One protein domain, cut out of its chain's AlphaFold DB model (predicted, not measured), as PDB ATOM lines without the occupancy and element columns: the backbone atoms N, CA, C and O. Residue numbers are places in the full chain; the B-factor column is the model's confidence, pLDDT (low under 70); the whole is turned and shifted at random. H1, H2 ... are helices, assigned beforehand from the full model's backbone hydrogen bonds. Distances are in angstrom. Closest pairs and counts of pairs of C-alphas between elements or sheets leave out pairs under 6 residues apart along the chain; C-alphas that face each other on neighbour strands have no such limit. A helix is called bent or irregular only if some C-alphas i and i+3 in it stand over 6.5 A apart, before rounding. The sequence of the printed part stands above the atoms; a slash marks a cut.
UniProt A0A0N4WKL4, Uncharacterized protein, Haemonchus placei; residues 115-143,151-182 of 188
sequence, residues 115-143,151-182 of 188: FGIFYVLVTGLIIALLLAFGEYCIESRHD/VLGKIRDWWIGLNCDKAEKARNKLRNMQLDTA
ATOM      1  N   PHE A 115     115.233 196.104 170.845       74.50
ATOM      2  CA  PHE A 115     116.132 196.429 171.958       74.50
ATOM      3  C   PHE A 115     117.610 196.290 171.582       74.50
ATOM      4  O   PHE A 115     118.428 197.052 172.088       74.50
ATOM      5  N   GLY A 116     117.961 195.388 170.658       82.69
ATOM      6  CA  GLY A 116     119.347 195.216 170.213       82.69
ATOM      7  C   GLY A 116     119.954 196.507 169.656       82.69
ATOM      8  O   GLY A 116     121.064 196.881 170.032       82.69
ATOM      9  N   ILE A 117     119.199 197.241 168.835       87.88
ATOM     10  CA  ILE A 117     119.648 198.522 168.268       87.88
ATOM     11  C   ILE A 117     119.780 199.599 169.347       87.88
ATOM     12  O   ILE A 117     120.755 200.348 169.348       87.88
ATOM     13  N   PHE A 118     118.853 199.647 170.306       88.25
ATOM     14  CA  PHE A 118     118.913 200.616 171.399       88.25
ATOM     15  C   PHE A 118     120.146 200.392 172.289       88.25
ATOM     16  O   PHE A 118     120.856 201.345 172.604       88.25
ATOM     17  N   TYR A 119     120.466 199.136 172.623       90.12
ATOM     18  CA  TYR A 119     121.658 198.808 173.413       90.12
ATOM     19  C   TYR A 119     122.961 199.178 172.698       90.12
ATOM     20  O   TYR A 119     123.864 199.720 173.334       90.12
ATOM     21  N   VAL A 120     123.060 198.944 171.386       93.25
ATOM     22  CA  VAL A 120     124.245 199.330 170.601       93.25
ATOM     23  C   VAL A 120     124.416 200.853 170.568       93.25
ATOM     24  O   VAL A 120     125.528 201.346 170.743       93.25
ATOM     25  N   LEU A 121     123.325 201.614 170.417       93.25
ATOM     26  CA  LEU A 121     123.377 203.080 170.427       93.25
ATOM     27  C   LEU A 121     123.772 203.642 171.798       93.25
ATOM     28  O   LEU A 121     124.646 204.503 171.875       93.25
ATOM     29  N   VAL A 122     123.173 203.140 172.884       95.50
ATOM     30  CA  VAL A 122     123.471 203.601 174.250       95.50
ATOM     31  C   VAL A 122     124.913 203.276 174.637       95.50
ATOM     32  O   VAL A 122     125.628 204.144 175.132       95.50
ATOM     33  N   THR A 123     125.372 202.050 174.376       95.81
ATOM     34  CA  THR A 123     126.760 201.658 174.673       95.81
ATOM     35  C   THR A 123     127.764 202.444 173.829       95.81
ATOM     36  O   THR A 123     128.757 202.925 174.373       95.81
ATOM     37  N   GLY A 124     127.480 202.668 172.541       95.62
ATOM     38  CA  GLY A 124     128.300 203.513 171.671       95.62
ATOM     39  C   GLY A 124     128.400 204.962 172.160       95.62
ATOM     40  O   GLY A 124     129.496 205.519 172.192       95.62
ATOM     41  N   LEU A 125     127.285 205.549 172.608       95.00
ATOM     42  CA  LEU A 125     127.255 206.911 173.151       95.00
ATOM     43  C   LEU A 125     128.080 207.029 174.439       95.00
ATOM     44  O   LEU A 125     128.855 207.970 174.583       95.00
ATOM     45  N   ILE A 126     127.956 206.063 175.355       95.94
ATOM     46  CA  ILE A 126     128.717 206.056 176.613       95.94
ATOM     47  C   ILE A 126     130.221 205.956 176.333       95.94
ATOM     48  O   ILE A 126     130.998 206.719 176.903       95.94
ATOM     49  N   ILE A 127     130.645 205.062 175.434       93.31
ATOM     50  CA  ILE A 127     132.064 204.903 175.080       93.31
ATOM     51  C   ILE A 127     132.607 206.183 174.432       93.31
ATOM     52  O   ILE A 127     133.690 206.636 174.797       93.31
ATOM     53  N   ALA A 128     131.853 206.797 173.516       91.81
ATOM     54  CA  ALA A 128     132.248 208.054 172.884       91.81
ATOM     55  C   ALA A 128     132.405 209.191 173.909       91.81
ATOM     56  O   ALA A 128     133.393 209.923 173.862       91.81
ATOM     57  N   LEU A 129     131.477 209.301 174.868       91.88
ATOM     58  CA  LEU A 129     131.556 210.288 175.946       91.88
ATOM     59  C   LEU A 129     132.756 210.045 176.868       91.88
ATOM     60  O   LEU A 129     133.433 211.002 177.234       91.88
ATOM     61  N   LEU A 130     133.059 208.790 177.214       89.56
ATOM     62  CA  LEU A 130     134.227 208.455 178.035       89.56
ATOM     63  C   LEU A 130     135.548 208.764 177.326       89.56
ATOM     64  O   LEU A 130     136.471 209.258 177.967       89.56
ATOM     65  N   LEU A 131     135.641 208.509 176.017       87.69
ATOM     66  CA  LEU A 131     136.820 208.871 175.225       87.69
ATOM     67  C   LEU A 131     136.991 210.391 175.148       87.69
ATOM     68  O   LEU A 131     138.076 210.888 175.435       87.69
ATOM     69  N   ALA A 132     135.917 211.126 174.843       86.62
ATOM     70  CA  ALA A 132     135.947 212.585 174.783       86.62
ATOM     71  C   ALA A 132     136.311 213.208 176.139       86.62
ATOM     72  O   ALA A 132     137.119 214.131 176.210       86.62
ATOM     73  N   PHE A 133     135.753 212.680 177.232       89.56
ATOM     74  CA  PHE A 133     136.077 213.135 178.581       89.56
ATOM     75  C   PHE A 133     137.510 212.769 178.982       89.56
ATOM     76  O   PHE A 133     138.203 213.580 179.588       89.56
ATOM     77  N   GLY A 134     137.983 211.577 178.609       85.12
ATOM     78  CA  GLY A 134     139.367 211.160 178.816       85.12
ATOM     79  C   GLY A 134     140.356 212.094 178.120       85.12
ATOM     80  O   GLY A 134     141.298 212.561 178.756       85.12
ATOM     81  N   GLU A 135     140.110 212.430 176.853       82.31
ATOM     82  CA  GLU A 135     140.915 213.406 176.110       82.31
ATOM     83  C   GLU A 135     140.847 214.799 176.753       82.31
ATOM     84  O   GLU A 135     141.884 215.415 176.980       82.31
ATOM     85  N   TYR A 136     139.654 215.258 177.147       82.25
ATOM     86  CA  TYR A 136     139.469 216.549 177.812       82.25
ATOM     87  C   TYR A 136     140.204 216.643 179.158       82.25
ATOM     88  O   TYR A 136     140.836 217.655 179.449       82.25
ATOM     89  N   CYS A 137     140.170 215.592 179.982       79.69
ATOM     90  CA  CYS A 137     140.886 215.563 181.256       79.69
ATOM     91  C   CYS A 137     142.406 215.487 181.081       79.69
ATOM     92  O   CYS A 137     143.130 216.061 181.895       79.69
ATOM     93  N   ILE A 138     142.892 214.789 180.049       76.81
ATOM     94  CA  ILE A 138     144.322 214.725 179.722       76.81
ATOM     95  C   ILE A 138     144.811 216.091 179.220       76.81
ATOM     96  O   ILE A 138     145.831 216.572 179.707       76.81
ATOM     97  N   GLU A 139     144.056 216.744 178.332       70.81
ATOM     98  CA  GLU A 139     144.351 218.095 177.828       70.81
ATOM     99  C   GLU A 139     144.291 219.132 178.962       70.81
ATOM    100  O   GLU A 139     145.221 219.907 179.155       70.81
ATOM    101  N   SER A 140     143.257 219.080 179.809       70.25
ATOM    102  CA  SER A 140     143.113 219.967 180.972       70.25
ATOM    103  C   SER A 140     144.218 219.780 182.020       70.25
ATOM    104  O   SER A 140     144.453 220.688 182.818       70.25
ATOM    105  N   ARG A 141     144.874 218.614 182.068       65.12
ATOM    106  CA  ARG A 141     146.014 218.340 182.959       65.12
ATOM    107  C   ARG A 141     147.362 218.672 182.319       65.12
ATOM    108  O   ARG A 141     148.349 218.739 183.050       65.12
ATOM    109  N   HIS A 142     147.429 218.859 181.001       59.19
ATOM    110  CA  HIS A 142     148.676 219.010 180.260       59.19
ATOM    111  C   HIS A 142     148.538 220.109 179.191       59.19
ATOM    112  O   HIS A 142     148.344 219.819 178.016       59.19
ATOM    113  N   ASP A 143     148.703 221.373 179.596       58.81
ATOM    114  CA  ASP A 143     148.608 222.596 178.763       58.81
ATOM    115  C   ASP A 143     149.758 222.757 177.731       58.81
ATOM    116  O   ASP A 143     150.234 223.846 177.415       58.81
ATOM    117  N   VAL A 151     144.768 208.062 168.764       58.88
ATOM    118  CA  VAL A 151     143.774 207.005 168.957       58.88
ATOM    119  C   VAL A 151     142.927 206.801 167.698       58.88
ATOM    120  O   VAL A 151     142.961 205.690 167.175       58.88
ATOM    121  N   LEU A 152     142.270 207.823 167.115       60.38
ATOM    122  CA  LEU A 152     141.588 207.586 165.825       60.38
ATOM    123  C   LEU A 152     142.565 207.393 164.660       60.38
ATOM    124  O   LEU A 152     142.215 206.675 163.732       60.38
ATOM    125  N   GLY A 153     143.780 207.953 164.698       58.38
ATOM    126  CA  GLY A 153     144.817 207.637 163.708       58.38
ATOM    127  C   GLY A 153     145.167 206.146 163.715       58.38
ATOM    128  O   GLY A 153     145.038 205.476 162.698       58.38
ATOM    129  N   LYS A 154     145.491 205.594 164.890       62.09
ATOM    130  CA  LYS A 154     145.883 204.187 165.058       62.09
ATOM    131  C   LYS A 154     144.713 203.212 164.887       62.09
ATOM    132  O   LYS A 154     144.917 202.109 164.391       62.09
ATOM    133  N   ILE A 155     143.487 203.619 165.226       68.94
ATOM    134  CA  ILE A 155     142.261 202.847 164.953       68.94
ATOM    135  C   ILE A 155     141.915 202.869 163.463       68.94
ATOM    136  O   ILE A 155     141.550 201.831 162.919       68.94
ATOM    137  N   ARG A 156     142.064 204.011 162.782       65.19
ATOM    138  CA  ARG A 156     141.904 204.107 161.326       65.19
ATOM    139  C   ARG A 156     142.941 203.243 160.616       65.19
ATOM    140  O   ARG A 156     142.572 202.490 159.721       65.19
ATOM    141  N   ASP A 157     144.197 203.288 161.049       65.31
ATOM    142  CA  ASP A 157     145.276 202.489 160.464       65.31
ATOM    143  C   ASP A 157     145.068 200.980 160.727       65.31
ATOM    144  O   ASP A 157     145.249 200.165 159.824       65.31
ATOM    145  N   TRP A 158     144.575 200.594 161.912       67.88
ATOM    146  CA  TRP A 158     144.184 199.210 162.228       67.88
ATOM    147  C   TRP A 158     142.962 198.730 161.421       67.88
ATOM    148  O   TRP A 158     142.947 197.601 160.929       67.88
ATOM    149  N   TRP A 159     141.954 199.586 161.223       69.25
ATOM    150  CA  TRP A 159     140.749 199.274 160.444       69.25
ATOM    151  C   TRP A 159     141.036 199.153 158.940       69.25
ATOM    152  O   TRP A 159     140.528 198.248 158.276       69.25
ATOM    153  N   ILE A 160     141.906 200.015 158.405       70.56
ATOM    154  CA  ILE A 160     142.408 199.913 157.028       70.56
ATOM    155  C   ILE A 160     143.249 198.634 156.864       70.56
ATOM    156  O   ILE A 160     143.068 197.916 155.880       70.56
ATOM    157  N   GLY A 161     144.094 198.292 157.845       75.44
ATOM    158  CA  GLY A 161     144.893 197.061 157.841       75.44
ATOM    159  C   GLY A 161     144.050 195.777 157.818       75.44
ATOM    160  O   GLY A 161     144.307 194.886 157.013       75.44
ATOM    161  N   LEU A 162     142.986 195.702 158.623       70.31
ATOM    162  CA  LEU A 162     142.071 194.548 158.660       70.31
ATOM    163  C   LEU A 162     141.280 194.340 157.362       70.31
ATOM    164  O   LEU A 162     141.019 193.200 156.967       70.31
ATOM    165  N   ASN A 163     140.885 195.426 156.695       70.44
ATOM    166  CA  ASN A 163     140.222 195.336 155.394       70.44
ATOM    167  C   ASN A 163     141.197 194.908 154.283       70.44
ATOM    168  O   ASN A 163     140.787 194.207 153.356       70.44
ATOM    169  N   CYS A 164     142.480 195.264 154.395       61.38
ATOM    170  CA  CYS A 164     143.529 194.824 153.474       61.38
ATOM    171  C   CYS A 164     143.834 193.319 153.626       61.38
ATOM    172  O   CYS A 164     143.857 192.604 152.624       61.38
ATOM    173  N   ASP A 165     143.929 192.812 154.863       69.12
ATOM    174  CA  ASP A 165     144.165 191.385 155.156       69.12
ATOM    175  C   ASP A 165     143.030 190.487 154.622       69.12
ATOM    176  O   ASP A 165     143.261 189.474 153.952       69.12
ATOM    177  N   LYS A 166     141.769 190.916 154.800       71.62
ATOM    178  CA  LYS A 166     140.610 190.224 154.208       71.62
ATOM    179  C   LYS A 166     140.648 190.213 152.676       71.62
ATOM    180  O   LYS A 166     140.276 189.203 152.074       71.62
ATOM    181  N   ALA A 167     141.083 191.304 152.044       73.75
ATOM    182  CA  ALA A 167     141.178 191.401 150.588       73.75
ATOM    183  C   ALA A 167     142.305 190.519 150.016       73.75
ATOM    184  O   ALA A 167     142.119 189.867 148.985       73.75
ATOM    185  N   GLU A 168     143.449 190.441 150.697       77.62
ATOM    186  CA  GLU A 168     144.569 189.578 150.316       77.62
ATOM    187  C   GLU A 168     144.212 188.091 150.449       77.62
ATOM    188  O   GLU A 168     144.428 187.303 149.521       77.62
ATOM    189  N   LYS A 169     143.545 187.714 151.546       79.38
ATOM    190  CA  LYS A 169     143.065 186.342 151.765       79.38
ATOM    191  C   LYS A 169     142.048 185.903 150.705       79.38
ATOM    192  O   LYS A 169     142.064 184.747 150.279       79.38
ATOM    193  N   ALA A 170     141.204 186.819 150.225       79.94
ATOM    194  CA  ALA A 170     140.279 186.565 149.119       79.94
ATOM    195  C   ALA A 170     140.998 186.407 147.763       79.94
ATOM    196  O   ALA A 170     140.669 185.498 146.998       79.94
ATOM    197  N   ARG A 171     142.012 187.237 147.474       81.50
ATOM    198  CA  ARG A 171     142.815 187.134 146.240       81.50
ATOM    199  C   ARG A 171     143.623 185.841 146.162       81.50
ATOM    200  O   ARG A 171     143.619 185.195 145.117       81.50
ATOM    201  N   ASN A 172     144.261 185.426 147.255       82.88
ATOM    202  CA  ASN A 172     145.026 184.173 147.284       82.88
ATOM    203  C   ASN A 172     144.117 182.950 147.098       82.88
ATOM    204  O   ASN A 172     144.478 182.018 146.383       82.88
ATOM    205  N   LYS A 173     142.893 182.987 147.643       82.19
ATOM    206  CA  LYS A 173     141.889 181.938 147.418       82.19
ATOM    207  C   LYS A 173     141.488 181.814 145.940       82.19
ATOM    208  O   LYS A 173     141.365 180.701 145.443       82.19
ATOM    209  N   LEU A 174     141.338 182.937 145.231       79.50
ATOM    210  CA  LEU A 174     141.059 182.951 143.787       79.50
ATOM    211  C   LEU A 174     142.251 182.460 142.953       79.50
ATOM    212  O   LEU A 174     142.057 181.731 141.985       79.50
ATOM    213  N   ARG A 175     143.483 182.815 143.338       78.50
ATOM    214  CA  ARG A 175     144.704 182.350 142.662       78.50
ATOM    215  C   ARG A 175     144.858 180.831 142.739       78.50
ATOM    216  O   ARG A 175     145.190 180.206 141.738       78.50
ATOM    217  N   ASN A 176     144.561 180.249 143.899       75.56
ATOM    218  CA  ASN A 176     144.610 178.801 144.093       75.56
ATOM    219  C   ASN A 176     143.546 178.083 143.247       75.56
ATOM    220  O   ASN A 176     143.873 177.118 142.571       75.56
ATOM    221  N   MET A 177     142.326 178.628 143.155       73.94
ATOM    222  CA  MET A 177     141.292 178.076 142.264       73.94
ATOM    223  C   MET A 177     141.674 178.132 140.774       73.94
ATOM    224  O   MET A 177     141.296 177.249 140.004       73.94
ATOM    225  N   GLN A 178     142.417 179.156 140.343       72.38
ATOM    226  CA  GLN A 178     142.904 179.251 138.961       72.38
ATOM    227  C   GLN A 178     143.997 178.213 138.665       72.38
ATOM    228  O   GLN A 178     144.035 177.670 137.564       72.38
ATOM    229  N   LEU A 179     144.843 177.897 139.650       68.31
ATOM    230  CA  LEU A 179     145.855 176.840 139.547       68.31
ATOM    231  C   LEU A 179     145.217 175.444 139.486       68.31
ATOM    232  O   LEU A 179     145.648 174.631 138.673       68.31
ATOM    233  N   ASP A 180     144.143 175.203 140.245       63.94
ATOM    234  CA  ASP A 180     143.377 173.949 140.170       63.94
ATOM    235  C   ASP A 180     142.670 173.783 138.810       63.94
ATOM    236  O   ASP A 180     142.557 172.678 138.289       63.94
ATOM    237  N   THR A 181     142.248 174.890 138.189       65.25
ATOM    238  CA  THR A 181     141.604 174.875 136.862       65.25
ATOM    239  C   THR A 181     142.615 174.649 135.727       65.25
ATOM    240  O   THR A 181     142.278 174.026 134.724       65.25
ATOM    241  N   ALA A 182     143.859 175.117 135.874       61.97
ATOM    242  CA  ALA A 182     144.916 174.932 134.873       61.97
ATOM    243  C   ALA A 182     145.554 173.528 134.901       61.97
ATOM    244  O   ALA A 182     146.208 173.140 133.935       61.97
TER     245      ALA A 182
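AT A GLANCE: This is residues 115 to 143 and 151 to 182 of the 188 residues of an uncharacterized protein of Haemonchus placei (UniProt A0A0N4WKL4). Two long helices, H1 and then H2, lie in one thin, flat layer and make a loose V whose corner is open: H2 begins a little way off the later half of H1 and runs away from it, with empty space between the two. No third element fills the V, and the piece of chain that joins the helices is not printed. The printed part has 61 residues, 59 of them in the two named helices, with no named strand; its class is all helix. It is extended, with a radius of gyration of the C-alphas of 20.6 A and spans of 64 by 38 by 6 A.

HOW THE PARTS SIT: H1, residues 115 to 141, and H2, residues 151 to 182, are apart, with no C-alpha of the one within 8 A of the other. Residues 115 to 130 and 132 to 143 stand free, and so do residues 152 to 182. In both H1 and H2 every O i to N i+4 pair is within hydrogen-bond range, and neither helix is bent.

IN THESE COORDINATES: H1 begins with C-alpha 115 at (116.132, 196.429, 171.958) and ends with C-alpha 141 at (146.014, 218.340, 182.959), 38.7 A away. H2 begins with C-alpha 151 at (143.774, 207.005, 168.957) and ends with C-alpha 182 at (144.916, 174.932, 134.873), a length of 46.8 A.

THE WHOLE: The two C-alphas farthest apart are those of Asp 143 and Ala 182, at 64.9 A. Residues 144 to 150 are cut out, and C-alphas 143 and 151 are 19.0 A apart across the cut. The mean pLDDT of the printed part is 77.2; residues 141 to 143, 151 to 159, 164 to 165 and 179 to 182 are under 70.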